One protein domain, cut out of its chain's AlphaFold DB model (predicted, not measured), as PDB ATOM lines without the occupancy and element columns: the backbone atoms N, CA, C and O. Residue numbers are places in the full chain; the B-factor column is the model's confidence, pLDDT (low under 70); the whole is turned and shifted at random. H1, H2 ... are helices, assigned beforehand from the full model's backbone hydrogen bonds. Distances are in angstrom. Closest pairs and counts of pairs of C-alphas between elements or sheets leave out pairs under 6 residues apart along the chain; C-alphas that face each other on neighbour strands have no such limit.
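What this domain is: This is residues 35 to 104 of the 402 residues of an uncharacterized protein of Hirsutella minnesotensis 3608 (UniProt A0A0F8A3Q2). One long helix, H2, makes the longest axis, and three shorter helices pack on it: H4 runs alongside it at a modest angle, H3 crosses near its later residues, and the very short H1 is on another side of it, away from H3 and H4. The links at the two ends of H2 carry the outline to its full length, with Tyr 45 past one end and Glu 73 past the other. The printed part has 70 residues, with four named helices in the order H1, H2, H3, H4 and no named strand; its class is all helix. It is compact, with a radius of gyration of the C-alphas of 12.7 A, and elongated, with spans of 42 by 24 by 17 A.

How they stand to each other: The printed part begins with H1, residues 35 to 38, which touches H2, residues 48 to 69, at residues 54 to 58 of H2 alone; the closest C-alphas, those of Leu 37 and Leu 58, are 5.5 A apart. H2 is the hub, touching the three other helices. It touches H3, residues 76 to 84, with its residues 60 to 68 alone, and the closest C-alphas are those of Cys 67 and Cys 82, 6.0 A apart. H2 and H3 run opposite ways at a steep tilt of 56 degrees. H4, residues 93 to 103, touches H2 with 34 pairs of C-alphas within 8 A, the closest being those of Gly 60 and Cys 103, 4.2 A apart. These two run the same way at a shallow tilt of 33 degrees, only just short of steep. H3 and H4 touch, with the C-alphas of Cys 83 and Cys 103 closest at 5.9 A, and run opposite ways at a steep tilt of 53 degrees. The packing of the helices is mostly crossed, but only just. H1 is apart from H3 and from H4. In H2 and H3 every O i to N i+4 pair is within hydrogen-bond range, in H4 6 of 7 are, and H1 is too short for such a pair.

Where its parts are: H1 begins at C-alpha 35, (48.542, 20.686, -10.443), and is 5.3 A long from first to last C-alpha. H2, 22 residues, measures 31.9 A, from C-alpha 48 at (29.832, 11.402, -5.299) to C-alpha 69. H3, 9 residues, measures 12.1 A. H4, 11 residues, measures 15.0 A and ends at C-alpha 103, (39.875, 30.648, -7.563).

The domain as a whole: The two C-alphas farthest apart, those of Tyr 45 and Glu 73, are 42.1 A apart. The printed part has no cut, and its three links, of 9, 6 and 8 residues, are short. The mean pLDDT of the printed part is 82.1; residues 71 to 77, 87 to 88 and 90 to 91 are under 70.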
ATOM      1  N   ALA A  35      47.860  21.692  -9.630       92.94
ATOM      2  CA  ALA A  35      48.542  20.686 -10.443       92.94
ATOM      3  C   ALA A  35      48.106  19.248 -10.100       92.94
ATOM      4  O   ALA A  35      47.961  18.412 -10.985       92.94
ATOM      5  N   GLN A  36      47.859  18.951  -8.819       93.56
ATOM      6  CA  GLN A  36      47.339  17.644  -8.402       93.56
ATOM      7  C   GLN A  36      45.879  17.447  -8.826       93.56
ATOM      8  O   GLN A  36      45.501  16.342  -9.205       93.56
ATOM      9  N   LEU A  37      45.069  18.509  -8.800       91.44
ATOM     10  CA  LEU A  37      43.671  18.479  -9.235       91.44
ATOM     11  C   LEU A  37      43.528  18.236 -10.742       91.44
ATOM     12  O   LEU A  37      42.567  17.603 -11.162       91.44
ATOM     13  N   GLU A  38      44.467  18.703 -11.566       89.62
ATOM     14  CA  GLU A  38      44.451  18.443 -13.014       89.62
ATOM     15  C   GLU A  38      44.618  16.957 -13.355       89.62
ATOM     16  O   GLU A  38      44.065  16.494 -14.352       89.62
ATOM     17  N   GLY A  39      45.344  16.211 -12.518       89.12
ATOM     18  CA  GLY A  39      45.505  14.760 -12.632       89.12
ATOM     19  C   GLY A  39      44.493  13.947 -11.823       89.12
ATOM     20  O   GLY A  39      44.574  12.721 -11.822       89.12
ATOM     21  N   PHE A  40      43.568  14.597 -11.111       90.56
ATOM     22  CA  PHE A  40      42.605  13.910 -10.259       90.56
ATOM     23  C   PHE A  40      41.528  13.212 -11.099       90.56
ATOM     24  O   PHE A  40      40.882  13.825 -11.952       90.56
ATOM     25  N   VAL A  41      41.301  11.930 -10.819       89.19
ATOM     26  CA  VAL A  41      40.244  11.120 -11.429       89.19
ATOM     27  C   VAL A  41      39.350  10.598 -10.311       89.19
ATOM     28  O   VAL A  41      39.839  10.017  -9.349       89.19
ATOM     29  N   CYS A  42      38.038  10.809 -10.437       87.25
ATOM     30  CA  CYS A  42      37.066  10.246  -9.504       87.25
ATOM     31  C   CYS A  42      37.030   8.720  -9.664       87.25
ATOM     32  O   CYS A  42      36.584   8.211 -10.697       87.25
ATOM     33  N   GLU A  43      37.515   7.995  -8.660       91.44
ATOM     34  CA  GLU A  43      37.481   6.534  -8.650       91.44
ATOM     35  C   GLU A  43      36.115   6.006  -8.195       91.44
ATOM     36  O   GLU A  43      35.387   6.662  -7.454       91.44
ATOM     37  N   SER A  44      35.756   4.785  -8.604       88.12
ATOM     38  CA  SER A  44      34.417   4.220  -8.361       88.12
ATOM     39  C   SER A  44      34.068   4.005  -6.884       88.12
ATOM     40  O   SER A  44      32.897   3.829  -6.562       88.12
ATOM     41  N   TYR A  45      35.064   3.958  -5.995       88.38
ATOM     42  CA  TYR A  45      34.851   3.827  -4.551       88.38
ATOM     43  C   TYR A  45      34.671   5.175  -3.843       88.38
ATOM     44  O   TYR A  45      34.336   5.195  -2.658       88.38
ATOM     45  N   MET A  46      34.933   6.292  -4.525       87.94
ATOM     46  CA  MET A  46      34.796   7.619  -3.938       87.94
ATOM     47  C   MET A  46      33.323   8.007  -3.849       87.94
ATOM     48  O   MET A  46      32.508   7.664  -4.709       87.94
ATOM     49  N   LYS A  47      32.973   8.739  -2.790       87.94
ATOM     50  CA  LYS A  47      31.629   9.300  -2.656       87.94
ATOM     51  C   LYS A  47      31.418  10.365  -3.728       87.94
ATOM     52  O   LYS A  47      32.333  11.125  -4.049       87.94
ATOM     53  N   LYS A  48      30.195  10.441  -4.253       83.50
ATOM     54  CA  LYS A  48      29.832  11.402  -5.299       83.50
ATOM     55  C   LYS A  48      30.124  12.839  -4.854       83.50
ATOM     56  O   LYS A  48      30.700  13.601  -5.620       83.50
ATOM     57  N   GLU A  49      29.803  13.166  -3.605       83.69
ATOM     58  CA  GLU A  49      29.994  14.496  -3.021       83.69
ATOM     59  C   GLU A  49      31.474  14.907  -2.996       83.69
ATOM     60  O   GLU A  49      31.815  16.057  -3.273       83.69
ATOM     61  N   GLU A  50      32.375  13.961  -2.717       86.38
ATOM     62  CA  GLU A  50      33.815  14.225  -2.730       86.38
ATOM     63  C   GLU A  50      34.301  14.507  -4.155       86.38
ATOM     64  O   GLU A  50      35.034  15.469  -4.387       86.38
ATOM     65  N   CYS A  51      33.851  13.717  -5.128       87.69
ATOM     66  CA  CYS A  51      34.192  13.942  -6.528       87.69
ATOM     67  C   CYS A  51      33.648  15.271  -7.065       87.69
ATOM     68  O   CYS A  51      34.371  15.975  -7.772       87.69
ATOM     69  N   ASP A  52      32.416  15.635  -6.701       83.75
ATOM     70  CA  ASP A  52      31.802  16.914  -7.063       83.75
ATOM     71  C   ASP A  52      32.608  18.084  -6.464       83.75
ATOM     72  O   ASP A  52      32.977  19.018  -7.185       83.75
ATOM     73  N   THR A  53      33.008  17.979  -5.190       87.12
ATOM     74  CA  THR A  53      33.875  18.968  -4.523       87.12
ATOM     75  C   THR A  53      35.202  19.137  -5.276       87.12
ATOM     76  O   THR A  53      35.597  20.261  -5.597       87.12
ATOM     77  N   ARG A  54      35.893  18.036  -5.622       88.94
ATOM     78  CA  ARG A  54      37.174  18.090  -6.358       88.94
ATOM     79  C   ARG A  54      37.023  18.678  -7.757       88.94
ATOM     80  O   ARG A  54      37.894  19.425  -8.208       88.94
ATOM     81  N   ALA A  55      35.917  18.389  -8.438       87.00
ATOM     82  CA  ALA A  55      35.620  18.987  -9.735       87.00
ATOM     83  C   ALA A  55      35.470  20.516  -9.629       87.00
ATOM     84  O   ALA A  55      35.980  21.247 -10.486       87.00
ATOM     85  N   TRP A  56      34.840  21.016  -8.560       88.00
ATOM     86  CA  TRP A  56      34.720  22.452  -8.297       88.00
ATOM     87  C   TRP A  56      36.038  23.114  -7.908       88.00
ATOM     88  O   TRP A  56      36.327  24.206  -8.405       88.00
ATOM     89  N   GLU A  57      36.877  22.449  -7.111       90.81
ATOM     90  CA  GLU A  57      38.239  22.916  -6.831       90.81
ATOM     91  C   GLU A  57      39.047  23.078  -8.132       90.81
ATOM     92  O   GLU A  57      39.631  24.139  -8.381       90.81
ATOM     93  N   LEU A  58      39.031  22.062  -9.006       89.38
ATOM     94  CA  LEU A  58      39.700  22.109 -10.309       89.38
ATOM     95  C   LEU A  58      39.148  23.239 -11.187       89.38
ATOM     96  O   LEU A  58      39.900  23.948 -11.862       89.38
ATOM     97  N   ALA A  59      37.831  23.436 -11.182       87.81
ATOM     98  CA  ALA A  59      37.210  24.515 -11.931       87.81
ATOM     99  C   ALA A  59      37.617  25.901 -11.396       87.81
ATOM    100  O   ALA A  59      37.806  26.828 -12.187       87.81
ATOM    101  N   GLY A  60      37.817  26.030 -10.081       89.88
ATOM    102  CA  GLY A  60      38.376  27.224  -9.446       89.88
ATOM    103  C   GLY A  60      39.804  27.503  -9.904       89.88
ATOM    104  O   GLY A  60      40.103  28.621 -10.317       89.88
ATOM    105  N   CYS A  61      40.659  26.478  -9.945       90.69
ATOM    106  CA  CYS A  61      42.021  26.584 -10.477       90.69
ATOM    107  C   CYS A  61      42.050  27.057 -11.939       90.69
ATOM    108  O   CYS A  61      42.770  27.996 -12.280       90.69
ATOM    109  N   LYS A  62      41.220  26.459 -12.806       89.12
ATOM    110  CA  LYS A  62      41.122  26.861 -14.220       89.12
ATOM    111  C   LYS A  62      40.656  28.305 -14.370       89.12
ATOM    112  O   LYS A  62      41.169  29.036 -15.215       89.12
ATOM    113  N   ARG A  63      39.689  28.730 -13.552       87.56
ATOM    114  CA  ARG A  63      39.183  30.102 -13.595       87.56
ATOM    115  C   ARG A  63      40.211  31.106 -13.085       87.56
ATOM    116  O   ARG A  63      40.357  32.146 -13.716       87.56
ATOM    117  N   LYS A  64      40.964  30.783 -12.031       89.19
ATOM    118  CA  LYS A  64      42.081  31.613 -11.561       89.19
ATOM    119  C   LYS A  64      43.060  31.922 -12.693       89.19
ATOM    120  O   LYS A  64      43.321  33.090 -12.955       89.19
ATOM    121  N   ALA A  65      43.503  30.896 -13.424       87.12
ATOM    122  CA  ALA A  65      44.410  31.069 -14.560       87.12
ATOM    123  C   ALA A  65      43.812  31.968 -15.663       87.12
ATOM    124  O   ALA A  65      44.506  32.814 -16.226       87.12
ATOM    125  N   GLN A  66      42.508  31.841 -15.948       84.94
ATOM    126  CA  GLN A  66      41.814  32.741 -16.881       84.94
ATOM    127  C   GLN A  66      41.801  34.190 -16.379       84.94
ATOM    128  O   GLN A  66      42.110  35.098 -17.145       84.94
ATOM    129  N   CYS A  67      41.472  34.403 -15.105       84.00
ATOM    130  CA  CYS A  67      41.434  35.729 -14.495       84.00
ATOM    131  C   CYS A  67      42.816  36.399 -14.502       84.00
ATOM    132  O   CYS A  67      42.919  37.577 -14.831       84.00
ATOM    133  N   GLU A  68      43.879  35.642 -14.217       84.81
ATOM    134  CA  GLU A  68      45.267  36.121 -14.283       84.81
ATOM    135  C   GLU A  68      45.678  36.478 -15.722       84.81
ATOM    136  O   GLU A  68      46.339  37.490 -15.951       84.81
ATOM    137  N   SER A  69      45.231  35.702 -16.717       79.12
ATOM    138  CA  SER A  69      45.548  35.956 -18.131       79.12
ATOM    139  C   SER A  69      44.869  37.199 -18.727       79.12
ATOM    140  O   SER A  69      45.329  37.715 -19.742       79.12
ATOM    141  N   GLN A  70      43.796  37.708 -18.107       75.81
ATOM    142  CA  GLN A  70      43.034  38.867 -18.595       75.81
ATOM    143  C   GLN A  70      43.640  40.231 -18.201       75.81
ATOM    144  O   GLN A  70      43.057  41.268 -18.507       75.81
ATOM    145  N   GLY A  71      44.834  40.253 -17.593       56.25
ATOM    146  CA  GLY A  71      45.681  41.452 -17.528       56.25
ATOM    147  C   GLY A  71      45.321  42.491 -16.461       56.25
ATOM    148  O   GLY A  71      45.842  43.603 -16.507       56.25
ATOM    149  N   GLY A  72      44.462  42.161 -15.494       54.31
ATOM    150  CA  GLY A  72      44.242  43.004 -14.319       54.31
ATOM    151  C   GLY A  72      45.292  42.731 -13.244       54.31
ATOM    152  O   GLY A  72      45.538  41.573 -12.916       54.31
ATOM    153  N   GLU A  73      45.880  43.780 -12.659       52.28
ATOM    154  CA  GLU A  73      46.624  43.671 -11.398       52.28
ATOM    155  C   GLU A  73      45.798  42.836 -10.411       52.28
ATOM    156  O   GLU A  73      44.645  43.168 -10.099       52.28
ATOM    157  N   SER A  74      46.380  41.720  -9.969       55.97
ATOM    158  CA  SER A  74      45.766  40.717  -9.105       55.97
ATOM    159  C   SER A  74      45.632  41.250  -7.680       55.97
ATOM    160  O   SER A  74      46.246  40.747  -6.740       55.97
ATOM    161  N   THR A  75      44.842  42.304  -7.505       62.56
ATOM    162  CA  THR A  75      44.310  42.627  -6.190       62.56
ATOM    163  C   THR A  75      43.310  41.528  -5.806       62.56
ATOM    164  O   THR A  75      42.574  41.034  -6.671       62.56
ATOM    165  N   PRO A  76      43.250  41.119  -4.524       60.41
ATOM    166  CA  PRO A  76      42.307  40.097  -4.059       60.41
ATOM    167  C   PRO A  76      40.853  40.392  -4.459       60.41
ATOM    168  O   PRO A  76      40.080  39.477  -4.733       60.41
ATOM    169  N   THR A  77      40.495  41.676  -4.549       63.91
ATOM    170  CA  THR A  77      39.168  42.155  -4.946       63.91
ATOM    171  C   THR A  77      38.841  41.828  -6.405       63.91
ATOM    172  O   THR A  77      37.788  41.250  -6.669       63.91
ATOM    173  N   ASN A  78      39.764  42.094  -7.338       75.56
ATOM    174  CA  ASN A  78      39.567  41.828  -8.770       75.56
ATOM    175  C   ASN A  78      39.509  40.323  -9.070       75.56
ATOM    176  O   ASN A  78      38.689  39.870  -9.870       75.56
ATOM    177  N   ALA A  79      40.346  39.530  -8.393       75.62
ATOM    178  CA  ALA A  79      40.315  38.074  -8.512       75.62
ATOM    179  C   ALA A  79      38.976  37.511  -8.015       75.62
ATOM    180  O   ALA A  79      38.341  36.712  -8.703       75.62
ATOM    181  N   ALA A  80      38.499  37.979  -6.857       81.88
ATOM    182  CA  ALA A  80      37.222  37.550  -6.302       81.88
ATOM    183  C   ALA A  80      36.035  37.922  -7.196       81.88
ATOM    184  O   ALA A  80      35.089  37.145  -7.298       81.88
ATOM    185  N   GLU A  81      36.060  39.095  -7.827       82.81
ATOM    186  CA  GLU A  81      35.025  39.514  -8.772       82.81
ATOM    187  C   GLU A  81      35.058  38.667 -10.053       82.81
ATOM    188  O   GLU A  81      34.034  38.121 -10.455       82.81
ATOM    189  N   CYS A  82      36.235  38.439 -10.641       84.75
ATOM    190  CA  CYS A  82      36.372  37.585 -11.823       84.75
ATOM    191  C   CYS A  82      35.934  36.126 -11.571       84.75
ATOM    192  O   CYS A  82      35.308  35.490 -12.433       84.75
ATOM    193  N   CYS A  83      36.233  35.603 -10.378       85.81
ATOM    194  CA  CYS A  83      35.823  34.277  -9.927       85.81
ATOM    195  C   CYS A  83      34.318  34.178  -9.662       85.81
ATOM    196  O   CYS A  83      33.720  33.155 -10.003       85.81
ATOM    197  N   ARG A  84      33.706  35.230  -9.099       81.69
ATOM    198  CA  ARG A  84      32.256  35.318  -8.866       81.69
ATOM    199  C   ARG A  84      31.467  35.547 -10.151       81.69
ATOM    200  O   ARG A  84      30.361  35.040 -10.273       81.69
ATOM    201  N   ASN A  85      32.063  36.196 -11.148       75.25
ATOM    202  CA  ASN A  85      31.480  36.405 -12.473       75.25
ATOM    203  C   ASN A  85      31.593  35.159 -13.382       75.25
ATOM    204  O   ASN A  85      31.823  35.271 -14.590       75.25
ATOM    205  N   ARG A  86      31.457  33.954 -12.809       73.06
ATOM    206  CA  ARG A  86      31.360  32.687 -13.540       73.06
ATOM    207  C   ARG A  86      29.936  32.148 -13.488       73.06
ATOM    208  O   ARG A  86      29.262  32.229 -12.473       73.06
ATOM    209  N   ASP A  87      29.523  31.523 -14.581       66.06
ATOM    210  CA  ASP A  87      28.279  30.777 -14.652       66.06
ATOM    211  C   ASP A  87      28.538  29.394 -15.281       66.06
ATOM    212  O   ASP A  87      29.116  29.350 -16.373       66.06
ATOM    213  N   PRO A  88      28.186  28.263 -14.636       67.00
ATOM    214  CA  PRO A  88      27.587  28.125 -13.304       67.00
ATOM    215  C   PRO A  88      28.551  28.398 -12.143       67.00
ATOM    216  O   PRO A  88      29.735  28.050 -12.212       67.00
ATOM    217  N   LEU A  89      27.995  28.917 -11.047       71.75
ATOM    218  CA  LEU A  89      28.532  28.720  -9.700       71.75
ATOM    219  C   LEU A  89      27.832  27.525  -9.038       71.75
ATOM    220  O   LEU A  89      26.655  27.271  -9.324       71.75
ATOM    221  N   PRO A  90      28.538  26.790  -8.169       69.44
ATOM    222  CA  PRO A  90      27.914  25.752  -7.365       69.44
ATOM    223  C   PRO A  90      26.828  26.345  -6.473       69.44
ATOM    224  O   PRO A  90      26.967  27.442  -5.931       69.44
ATOM    225  N   LEU A  91      25.734  25.603  -6.336       68.69
ATOM    226  CA  LEU A  91      24.595  26.025  -5.525       68.69
ATOM    227  C   LEU A  91      24.774  25.667  -4.049       68.69
ATOM    228  O   LEU A  91      24.260  26.378  -3.189       68.69
ATOM    229  N   GLU A  92      25.505  24.587  -3.780       78.44
ATOM    230  CA  GLU A  92      25.852  24.147  -2.438       78.44
ATOM    231  C   GLU A  92      26.981  25.002  -1.862       78.44
ATOM    232  O   GLU A  92      27.972  25.310  -2.531       78.44
ATOM    233  N   VAL A  93      26.842  25.369  -0.587       80.06
ATOM    234  CA  VAL A  93      27.816  26.228   0.101       80.06
ATOM    235  C   VAL A  93      29.192  25.560   0.150       80.06
ATOM    236  O   VAL A  93      30.193  26.233  -0.078       80.06
ATOM    237  N   SER A  94      29.259  24.247   0.395       82.44
ATOM    238  CA  SER A  94      30.522  23.492   0.435       82.44
ATOM    239  C   SER A  94      31.283  23.569  -0.887       82.44
ATOM    240  O   SER A  94      32.474  23.876  -0.901       82.44
ATOM    241  N   ASP A  95      30.581  23.365  -1.997       84.69
ATOM    242  CA  ASP A  95      31.151  23.396  -3.341       84.69
ATOM    243  C   ASP A  95      31.584  24.819  -3.725       84.69
ATOM    244  O   ASP A  95      32.630  25.015  -4.350       84.69
ATOM    245  N   HIS A  96      30.810  25.835  -3.318       84.62
ATOM    246  CA  HIS A  96      31.155  27.247  -3.520       84.62
ATOM    247  C   HIS A  96      32.402  27.649  -2.752       84.62
ATOM    248  O   HIS A  96      33.292  28.296  -3.308       84.62
ATOM    249  N   LEU A  97      32.515  27.208  -1.502       85.88
ATOM    250  CA  LEU A  97      33.720  27.389  -0.703       85.88
ATOM    251  C   LEU A  97      34.920  26.689  -1.347       85.88
ATOM    252  O   LEU A  97      35.975  27.310  -1.485       85.88
ATOM    253  N   ALA A  98      34.754  25.445  -1.802       87.38
ATOM    254  CA  ALA A  98      35.801  24.691  -2.484       87.38
ATOM    255  C   ALA A  98      36.280  25.415  -3.755       87.38
ATOM    256  O   ALA A  98      37.477  25.658  -3.920       87.38
ATOM    257  N   TYR A  99      35.353  25.870  -4.600       90.44
ATOM    258  CA  TYR A  99      35.654  26.661  -5.793       90.44
ATOM    259  C   TYR A  99      36.379  27.977  -5.462       90.44
ATOM    260  O   TYR A  99      37.447  28.256  -6.017       90.44
ATOM    261  N   MET A 100      35.834  28.781  -4.542       90.62
ATOM    262  CA  MET A 100      36.391  30.093  -4.194       90.62
ATOM    263  C   MET A 100      37.762  29.976  -3.523       90.62
ATOM    264  O   MET A 100      38.641  30.788  -3.813       90.62
ATOM    265  N   SER A 101      37.987  28.933  -2.714       90.50
ATOM    266  CA  SER A 101      39.283  28.670  -2.072       90.50
ATOM    267  C   SER A 101      40.421  28.488  -3.081       90.50
ATOM    268  O   SER A 101      41.564  28.854  -2.804       90.50
ATOM    269  N   ARG A 102      40.109  27.963  -4.275       92.06
ATOM    270  CA  ARG A 102      41.072  27.782  -5.369       92.06
ATOM    271  C   ARG A 102      41.127  28.973  -6.307       92.06
ATOM    272  O   ARG A 102      42.210  29.335  -6.762       92.06
ATOM    273  N   CYS A 103      39.975  29.575  -6.588       90.44
ATOM    274  CA  CYS A 103      39.875  30.648  -7.563       90.44
ATOM    275  C   CYS A 103      40.441  31.979  -7.038       90.44
ATOM    276  O   CYS A 103      41.256  32.613  -7.704       90.44
ATOM    277  N   ALA A 104      40.049  32.379  -5.826       90.00
ATOM    278  CA  ALA A 104      40.436  33.641  -5.196       90.00
ATOM    279  C   ALA A 104      40.839  33.404  -3.725       90.00
ATOM    280  O   ALA A 104      40.115  33.806  -2.810       90.00
TER     281      ALA A 104